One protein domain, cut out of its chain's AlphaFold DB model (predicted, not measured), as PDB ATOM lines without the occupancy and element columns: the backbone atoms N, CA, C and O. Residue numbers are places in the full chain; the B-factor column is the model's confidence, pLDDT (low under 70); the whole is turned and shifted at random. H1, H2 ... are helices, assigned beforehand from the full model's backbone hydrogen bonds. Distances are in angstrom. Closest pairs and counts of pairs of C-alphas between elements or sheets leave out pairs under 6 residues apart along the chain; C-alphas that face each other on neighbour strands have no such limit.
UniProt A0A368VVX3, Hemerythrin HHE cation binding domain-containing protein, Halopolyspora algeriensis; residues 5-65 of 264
ATOM      1  N   ARG A   5     -35.344 -55.000 -13.395       91.81
ATOM      2  CA  ARG A   5     -34.471 -55.332 -12.262       91.81
ATOM      3  C   ARG A   5     -33.016 -55.501 -12.704       91.81
ATOM      4  O   ARG A   5     -32.143 -54.887 -12.112       91.81
ATOM      5  N   GLN A   6     -32.780 -56.250 -13.783       91.38
ATOM      6  CA  GLN A   6     -31.431 -56.484 -14.315       91.38
ATOM      7  C   GLN A   6     -30.749 -55.192 -14.775       91.38
ATOM      8  O   GLN A   6     -29.558 -55.015 -14.547       91.38
ATOM      9  N   VAL A   7     -31.495 -54.277 -15.401       91.69
ATOM     10  CA  VAL A   7     -30.942 -52.981 -15.819       91.69
ATOM     11  C   VAL A   7     -30.599 -52.110 -14.605       91.69
ATOM     12  O   VAL A   7     -29.529 -51.514 -14.576       91.69
ATOM     13  N   ARG A   8     -31.461 -52.071 -13.579       90.88
ATOM     14  CA  ARG A   8     -31.214 -51.289 -12.353       90.88
ATOM     15  C   ARG A   8     -30.031 -51.803 -11.540       90.88
ATOM     16  O   ARG A   8     -29.207 -50.999 -11.142       90.88
ATOM     17  N   GLU A   9     -29.880 -53.118 -11.397       93.25
ATOM     18  CA  GLU A   9     -28.724 -53.713 -10.707       93.25
ATOM     19  C   GLU A   9     -27.383 -53.315 -11.350       93.25
ATOM     20  O   GLU A   9     -26.380 -53.186 -10.652       93.25
ATOM     21  N   LEU A  10     -27.348 -53.120 -12.673       92.75
ATOM     22  CA  LEU A  10     -26.153 -52.659 -13.384       92.75
ATOM     23  C   LEU A  10     -25.954 -51.138 -13.283       92.75
ATOM     24  O   LEU A  10     -24.813 -50.689 -13.197       92.75
ATOM     25  N   LEU A  11     -27.037 -50.355 -13.245       90.00
ATOM     26  CA  LEU A  11     -26.967 -48.919 -12.942       90.00
ATOM     27  C   LEU A  11     -26.436 -48.676 -11.522       90.00
ATOM     28  O   LEU A  11     -25.593 -47.807 -11.332       90.00
ATOM     29  N   ASP A  12     -26.863 -49.483 -10.546       91.06
ATOM     30  CA  ASP A  12     -26.394 -49.415  -9.154       91.06
ATOM     31  C   ASP A  12     -24.901 -49.781  -9.026       91.06
ATOM     32  O   ASP A  12     -24.229 -49.365  -8.085       91.06
ATOM     33  N   GLN A  13     -24.352 -50.514 -10.003       92.31
ATOM     34  CA  GLN A  13     -22.912 -50.776 -10.147       92.31
ATOM     35  C   GLN A  13     -22.151 -49.622 -10.828       92.31
ATOM     36  O   GLN A  13     -20.944 -49.729 -11.036       92.31
ATOM     37  N   GLY A  14     -22.833 -48.530 -11.189       89.50
ATOM     38  CA  GLY A  14     -22.247 -47.349 -11.826       89.50
ATOM     39  C   GLY A  14     -22.065 -47.453 -13.343       89.50
ATOM     40  O   GLY A  14     -21.370 -46.621 -13.921       89.50
ATOM     41  N   LEU A  15     -22.656 -48.456 -14.001       91.25
ATOM     42  CA  LEU A  15     -22.556 -48.615 -15.455       91.25
ATOM     43  C   LEU A  15     -23.520 -47.668 -16.177       91.25
ATOM     44  O   LEU A  15     -24.653 -47.469 -15.742       91.25
ATOM     45  N   ASP A  16     -23.097 -47.125 -17.318       90.12
ATOM     46  CA  ASP A  16     -23.964 -46.306 -18.165       90.12
ATOM     47  C   ASP A  16     -24.868 -47.156 -19.080       90.12
ATOM     48  O   ASP A  16     -24.661 -48.354 -19.291       90.12
ATOM     49  N   TYR A  17     -25.902 -46.536 -19.656       90.44
ATOM     50  CA  TYR A  17     -26.872 -47.241 -20.502       90.44
ATOM     51  C   TYR A  17     -26.256 -47.858 -21.766       90.44
ATOM     52  O   TYR A  17     -26.807 -48.830 -22.287       90.44
ATOM     53  N   ARG A  18     -25.127 -47.330 -22.258       88.69
ATOM     54  CA  ARG A  18     -24.419 -47.882 -23.422       88.69
ATOM     55  C   ARG A  18     -23.726 -49.190 -23.056       88.69
ATOM     56  O   ARG A  18     -23.987 -50.208 -23.690       88.69
ATOM     57  N   THR A  19     -22.962 -49.179 -21.971       90.31
ATOM     58  CA  THR A  19     -22.270 -50.353 -21.430       90.31
ATOM     59  C   THR A  19     -23.265 -51.431 -21.003       90.31
ATOM     60  O   THR A  19     -23.058 -52.622 -21.237       90.31
ATOM     61  N   ILE A  20     -24.394 -51.029 -20.410       93.19
ATOM     62  CA  ILE A  20     -25.482 -51.950 -20.065       93.19
ATOM     63  C   ILE A  20     -26.091 -52.575 -21.322       93.19
ATOM     64  O   ILE A  20     -26.326 -53.783 -21.345       93.19
ATOM     65  N   GLY A  21     -26.338 -51.773 -22.360       90.62
ATOM     66  CA  GLY A  21     -26.853 -52.253 -23.636       90.62
ATOM     67  C   GLY A  21     -25.945 -53.306 -24.271       90.62
ATOM     68  O   GLY A  21     -26.403 -54.400 -24.597       90.62
ATOM     69  N   GLU A  22     -24.644 -53.027 -24.343       91.50
ATOM     70  CA  GLU A  22     -23.630 -53.965 -24.840       91.50
ATOM     71  C   GLU A  22     -23.611 -55.269 -24.032       91.50
ATOM     72  O   GLU A  22     -23.663 -56.361 -24.600       91.50
ATOM     73  N   ARG A  23     -23.617 -55.170 -22.696       93.62
ATOM     74  CA  ARG A  23     -23.568 -56.331 -21.794       93.62
ATOM     75  C   ARG A  23     -24.821 -57.203 -21.860       93.62
ATOM     76  O   ARG A  23     -24.737 -58.412 -21.651       93.62
ATOM     77  N   LEU A  24     -25.981 -56.597 -22.105       92.75
ATOM     78  CA  LEU A  24     -27.274 -57.283 -22.154       92.75
ATOM     79  C   LEU A  24     -27.736 -57.611 -23.582       92.75
ATOM     80  O   LEU A  24     -28.795 -58.220 -23.743       92.75
ATOM     81  N   GLY A  25     -26.967 -57.226 -24.604       91.44
ATOM     82  CA  GLY A  25     -27.298 -57.455 -26.009       91.44
ATOM     83  C   GLY A  25     -28.527 -56.677 -26.489       91.44
ATOM     84  O   GLY A  25     -29.288 -57.189 -27.307       91.44
ATOM     85  N   ILE A  26     -28.752 -55.469 -25.965       92.19
ATOM     86  CA  ILE A  26     -29.862 -54.584 -26.352       92.19
ATOM     87  C   ILE A  26     -29.357 -53.164 -26.661       92.19
ATOM     88  O   ILE A  26     -28.344 -52.742 -26.113       92.19
ATOM     89  N   PRO A  27     -30.054 -52.373 -27.494       90.00
ATOM     90  CA  PRO A  27     -29.718 -50.966 -27.698       90.00
ATOM     91  C   PRO A  27     -29.741 -50.152 -26.395       90.00
ATOM     92  O   PRO A  27     -30.591 -50.369 -25.528       90.00
ATOM     93  N   ALA A  28     -28.865 -49.151 -26.284       89.44
ATOM     94  CA  ALA A  28     -28.776 -48.281 -25.107       89.44
ATOM     95  C   ALA A  28     -30.105 -47.560 -24.803       89.44
ATOM     96  O   ALA A  28     -30.554 -47.523 -23.658       89.44
ATOM     97  N   GLY A  29     -30.790 -47.062 -25.838       88.38
ATOM     98  CA  GLY A  29     -32.128 -46.481 -25.706       88.38
ATOM     99  C   GLY A  29     -33.183 -47.478 -25.207       88.38
ATOM    100  O   GLY A  29     -34.082 -47.099 -24.458       88.38
ATOM    101  N   GLN A  30     -33.043 -48.768 -25.533       89.56
ATOM    102  CA  GLN A  30     -33.919 -49.819 -25.012       89.56
ATOM    103  C   GLN A  30     -33.620 -50.123 -23.537       89.56
ATOM    104  O   GLN A  30     -34.552 -50.314 -22.757       89.56
ATOM    105  N   ALA A  31     -32.349 -50.117 -23.123       90.94
ATOM    106  CA  ALA A  31     -31.979 -50.222 -21.709       90.94
ATOM    107  C   ALA A  31     -32.552 -49.047 -20.893       90.94
ATOM    108  O   ALA A  31     -33.130 -49.263 -19.826       90.94
ATOM    109  N   HIS A  32     -32.479 -47.825 -21.433       89.06
ATOM    110  CA  HIS A  32     -33.096 -46.635 -20.845       89.06
ATOM    111  C   HIS A  32     -34.609 -46.808 -20.665       89.06
ATOM    112  O   HIS A  32     -35.105 -46.707 -19.543       89.06
ATOM    113  N   LEU A  33     -35.322 -47.177 -21.734       88.94
ATOM    114  CA  LEU A  33     -36.765 -47.424 -21.705       88.94
ATOM    115  C   LEU A  33     -37.156 -48.483 -20.664       88.94
ATOM    116  O   LEU A  33     -38.127 -48.313 -19.928       88.94
ATOM    117  N   ILE A  34     -36.392 -49.571 -20.555       90.31
ATOM    118  CA  ILE A  34     -36.649 -50.633 -19.573       90.31
ATOM    119  C   ILE A  34     -36.496 -50.109 -18.131       90.31
ATOM    120  O   ILE A  34     -37.313 -50.441 -17.261       90.31
ATOM    121  N   ALA A  35     -35.486 -49.273 -17.866       88.88
ATOM    122  CA  ALA A  35     -35.212 -48.723 -16.538       88.88
ATOM    123  C   ALA A  35     -36.242 -47.675 -16.090       88.88
ATOM    124  O   ALA A  35     -36.726 -47.736 -14.950       88.88
ATOM    125  N   THR A  36     -36.569 -46.742 -16.987       85.25
ATOM    126  CA  THR A  36     -37.327 -45.519 -16.685       85.25
ATOM    127  C   THR A  36     -38.800 -45.628 -17.072       85.25
ATOM    128  O   THR A  36     -39.646 -44.974 -16.470       85.25
ATOM    129  N   GLY A  37     -39.134 -46.492 -18.035       84.69
ATOM    130  CA  GLY A  37     -40.451 -46.525 -18.673       84.69
ATOM    131  C   GLY A  37     -40.672 -45.403 -19.689       84.69
ATOM    132  O   GLY A  37     -41.793 -45.256 -20.157       84.69
ATOM    133  N   VAL A  38     -39.630 -44.632 -20.021       83.19
ATOM    134  CA  VAL A  38     -39.686 -43.478 -20.927       83.19
ATOM    135  C   VAL A  38     -38.793 -43.734 -22.148       83.19
ATOM    136  O   VAL A  38     -37.643 -44.148 -21.966       83.19
ATOM    137  N   PRO A  39     -39.269 -43.495 -23.384       83.44
ATOM    138  CA  PRO A  39     -38.439 -43.586 -24.582       83.44
ATOM    139  C   PRO A  39     -37.244 -42.630 -24.542       83.44
ATOM    140  O   PRO A  39     -37.337 -41.489 -24.090       83.44
ATOM    141  N   ALA A  40     -36.097 -43.092 -25.036       83.19
ATOM    142  CA  ALA A  40     -34.887 -42.276 -25.079       83.19
ATOM    143  C   ALA A  40     -34.866 -41.270 -26.243       83.19
ATOM    144  O   ALA A  40     -34.008 -40.403 -26.267       83.19
ATOM    145  N   ASP A  41     -35.779 -41.367 -27.207       79.00
ATOM    146  CA  ASP A  41     -35.822 -40.534 -28.418       79.00
ATOM    147  C   ASP A  41     -36.425 -39.133 -28.200       79.00
ATOM    148  O   ASP A  41     -36.345 -38.277 -29.080       79.00
ATOM    149  N   GLY A  42     -36.989 -38.872 -27.017       69.50
ATOM    150  CA  GLY A  42     -37.664 -37.614 -26.704       69.50
ATOM    151  C   GLY A  42     -39.003 -37.427 -27.424       69.50
ATOM    152  O   GLY A  42     -39.474 -36.294 -27.495       69.50
ATOM    153  N   GLY A  43     -39.601 -38.500 -27.955       64.44
ATOM    154  CA  GLY A  43     -40.904 -38.461 -28.626       64.44
ATOM    155  C   GLY A  43     -42.091 -38.252 -27.680       64.44
ATOM    156  O   GLY A  43     -43.107 -37.695 -28.093       64.44
ATOM    157  N   ASP A  44     -41.951 -38.626 -26.405       66.38
ATOM    158  CA  ASP A  44     -43.001 -38.460 -25.396       66.38
ATOM    159  C   ASP A  44     -42.839 -37.157 -24.602       66.38
ATOM    160  O   ASP A  44     -41.785 -36.865 -24.025       66.38
ATOM    161  N   THR A  45     -43.926 -36.389 -24.485       56.84
ATOM    162  CA  THR A  45     -43.994 -35.226 -23.593       56.84
ATOM    163  C   THR A  45     -44.101 -35.687 -22.141       56.84
ATOM    164  O   THR A  45     -45.193 -35.827 -21.590       56.84
ATOM    165  N   VAL A  46     -42.958 -35.932 -21.504       63.91
ATOM    166  CA  VAL A  46     -42.883 -36.274 -20.078       63.91
ATOM    167  C   VAL A  46     -42.741 -34.996 -19.254       63.91
ATOM    168  O   VAL A  46     -41.795 -34.226 -19.462       63.91
ATOM    169  N   THR A  47     -43.654 -34.771 -18.304       67.56
ATOM    170  CA  THR A  47     -43.579 -33.626 -17.384       67.56
ATOM    171  C   THR A  47     -42.321 -33.703 -16.508       67.56
ATOM    172  O   THR A  47     -41.737 -34.771 -16.308       67.56
ATOM    173  N   ALA A  48     -41.875 -32.570 -15.957       62.34
ATOM    174  CA  ALA A  48     -40.702 -32.545 -15.076       62.34
ATOM    175  C   ALA A  48     -40.864 -33.456 -13.839       62.34
ATOM    176  O   ALA A  48     -39.881 -34.026 -13.359       62.34
ATOM    177  N   ASP A  49     -42.093 -33.638 -13.351       63.41
ATOM    178  CA  ASP A  49     -42.388 -34.479 -12.189       63.41
ATOM    179  C   ASP A  49     -42.410 -35.971 -12.531       63.41
ATOM    180  O   ASP A  49     -41.863 -36.781 -11.777       63.41
ATOM    181  N   ASP A  50     -42.930 -36.344 -13.701       65.06
ATOM    182  CA  ASP A  50     -42.873 -37.727 -14.192       65.06
ATOM    183  C   ASP A  50     -41.431 -38.160 -14.491       65.06
ATOM    184  O   ASP A  50     -41.030 -39.300 -14.227       65.06
ATOM    185  N   ARG A  51     -40.598 -37.221 -14.953       66.62
ATOM    186  CA  ARG A  51     -39.162 -37.431 -15.175       66.62
ATOM    187  C   ARG A  51     -38.403 -37.676 -13.868       66.62
ATOM    188  O   ARG A  51     -37.579 -38.586 -13.795       66.62
ATOM    189  N   ARG A  52     -38.725 -36.919 -12.811       65.69
ATOM    190  CA  ARG A  52     -38.145 -37.107 -11.469       65.69
ATOM    191  C   ARG A  52     -38.508 -38.460 -10.859       65.69
ATOM    192  O   ARG A  52     -37.645 -39.106 -10.278       65.69
ATOM    193  N   ARG A  53     -39.753 -38.917 -11.024       63.88
ATOM    194  CA  ARG A  53     -40.199 -40.232 -10.519       63.88
ATOM    195  C   ARG A  53     -39.572 -41.410 -11.270       63.88
ATOM    196  O   ARG A  53     -39.335 -42.454 -10.672       63.88
ATOM    197  N   SER A  54     -39.324 -41.253 -12.570       63.19
ATOM    198  CA  SER A  54     -38.757 -42.301 -13.430       63.19
ATOM    199  C   SER A  54     -37.225 -42.358 -13.424       63.19
ATOM    200  O   SER A  54     -36.662 -43.365 -13.854       63.19
ATOM    201  N   GLY A  55     -36.548 -41.306 -12.949       67.06
ATOM    202  CA  GLY A  55     -35.087 -41.189 -13.012       67.06
ATOM    203  C   GLY A  55     -34.557 -40.972 -14.435       67.06
ATOM    204  O   GLY A  55     -33.386 -41.235 -14.708       67.06
ATOM    205  N   ALA A  56     -35.414 -40.536 -15.364       68.00
ATOM    206  CA  ALA A  56     -35.033 -40.292 -16.749       68.00
ATOM    207  C   ALA A  56     -34.169 -39.025 -16.880       68.00
ATOM    208  O   ALA A  56     -34.440 -37.990 -16.269       68.00
ATOM    209  N   GLN A  57     -33.114 -39.100 -17.695       68.12
ATOM    210  CA  GLN A  57     -32.208 -37.975 -17.924       68.12
ATOM    211  C   GLN A  57     -32.835 -36.945 -18.882       68.12
ATOM    212  O   GLN A  57     -33.546 -37.342 -19.805       68.12
ATOM    213  N   PRO A  58     -32.551 -35.636 -18.726       61.28
ATOM    214  CA  PRO A  58     -33.093 -34.590 -19.602       61.28
ATOM    215  C   PRO A  58     -32.644 -34.698 -21.067       61.28
ATOM    216  O   PRO A  58     -33.332 -34.200 -21.948       61.28
ATOM    217  N   ALA A  59     -31.499 -35.336 -21.322       69.25
ATOM    218  CA  ALA A  59     -30.886 -35.444 -22.641       69.25
ATOM    219  C   ALA A  59     -30.608 -36.914 -22.998       69.25
ATOM    220  O   ALA A  59     -29.458 -37.306 -23.130       69.25
ATOM    221  N   SER A  60     -31.643 -37.747 -23.136       76.06
ATOM    222  CA  SER A  60     -31.517 -39.178 -23.476       76.06
ATOM    223  C   SER A  60     -31.442 -39.473 -24.983       76.06
ATOM    224  O   SER A  60     -31.096 -40.591 -25.355       76.06
ATOM    225  N   GLN A  61     -31.667 -38.475 -25.852       78.88
ATOM    226  CA  GLN A  61     -31.716 -38.638 -27.320       78.88
ATOM    227  C   GLN A  61     -30.453 -39.260 -27.922       78.88
ATOM    228  O   GLN A  61     -30.530 -40.014 -28.889       78.88
ATOM    229  N   HIS A  62     -29.291 -39.011 -27.321       77.12
ATOM    230  CA  HIS A  62     -28.014 -39.599 -27.733       77.12
ATOM    231  C   HIS A  62     -27.920 -41.122 -27.488       77.12
ATOM    232  O   HIS A  62     -26.991 -41.764 -27.972       77.12
ATOM    233  N   LEU A  63     -28.844 -41.703 -26.711       81.06
ATOM    234  CA  LEU A  63     -28.951 -43.149 -26.486       81.06
ATOM    235  C   LEU A  63     -29.793 -43.841 -27.570       81.06
ATOM    236  O   LEU A  63     -29.680 -45.056 -27.740       81.06
ATOM    237  N   ALA A  64     -30.650 -43.087 -28.267       78.00
ATOM    238  CA  ALA A  64     -31.488 -43.567 -29.367       78.00
ATOM    239  C   ALA A  64     -30.881 -43.250 -30.742       78.00
ATOM    240  O   ALA A  64     -30.999 -44.050 -31.667       78.00
ATOM    241  N   ASN A  65     -30.200 -42.109 -30.860       69.12
ATOM    242  CA  ASN A  65     -29.596 -41.655 -32.103       69.12
ATOM    243  C   ASN A  65     -28.114 -42.049 -32.179       69.12
ATOM    244  O   ASN A  65     -27.410 -41.985 -31.167       69.12
TER     245      ASN A  65
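Overview. This is residues 5 to 65 of the 264 residues of the protein "Hemerythrin HHE cation binding domain-containing protein" of Halopolyspora algeriensis (UniProt A0A368VVX3). Three short helices, H1, H2 and H3, form a small crossed cluster, their centres making a triangle; the fourth, H4, is set off toward the other end of the long axis, touching no helix but near H3, where the C-alphas of Thr 36 and Ser 54 come closest. Residues 37 to 47 make a wide loop out to H4, and residues 55 to 65 come back from H4 toward the beginning of H3. The printed part has 61 residues, with four named helices in the order H1, H2, H3, H4 and no named strand; the class is all helix, and helices hold 31 of the residues. The whole is compact, with a radius of gyration of the C-alphas of 10.9 A, and spans 30 by 23 by 14 A along its three main axes.

Arrangement. H3, residues 28 to 36, is the longest helix by residues. It touches H2, residues 17 to 24, with 12 pairs of C-alphas within 8 A; the closest C-alphas, those of Gly 21 and Ala 28, are 4.7 A apart. H2 and H3 are about perpendicular, at 82 degrees. H1, residues 5 to 11, touches H3, closest at the C-alphas of Val 7 and Ala 35, 6.1 A apart. H1 and H3 run opposite ways at a steep tilt of 68 degrees, only just short of about perpendicular. H1 also touches H2, where the closest C-alphas, those of Leu 10 and Ile 20, are 6.8 A apart. H1 and H2 run opposite ways at a steep tilt of 51 degrees. The helix packing is mostly crossed: of these three touching pairs, 0 are at a shallow tilt. H4, residues 48 to 54, is close to H3 but not clearly touching: the closest C-alphas, those of Thr 36 and Ser 54, are 4.8 A apart, and the lines are about perpendicular at 88 degrees. H4 is apart from H1 and from H2. In H1, H2, H3 and H4 every O i to N i+4 pair is within hydrogen-bond range.

Along the chain. H3 measures 12.3 A from first to last C-alpha, beginning at C-alpha 28 (-28.776, -48.281, -25.107). H2 measures 10.2 A and H1 9.9 A; H1 begins at C-alpha 5 (-34.471, -55.332, -12.262). H4 measures 10.1 A and ends at C-alpha 54 (-38.757, -42.301, -13.430).

Size, cuts and confidence. The two C-alphas farthest apart, those of Gly 25 and Asp 49, are 30.8 A apart. The printed part has no cut. The links from H1 to H2 and from H2 to H3 are tight, and the link from H3 to H4 is long, with 11 residues. The mean pLDDT of the printed part is 81.1; residues 42 to 59 and residue 65 are under 70, and H4 has a mean of 64.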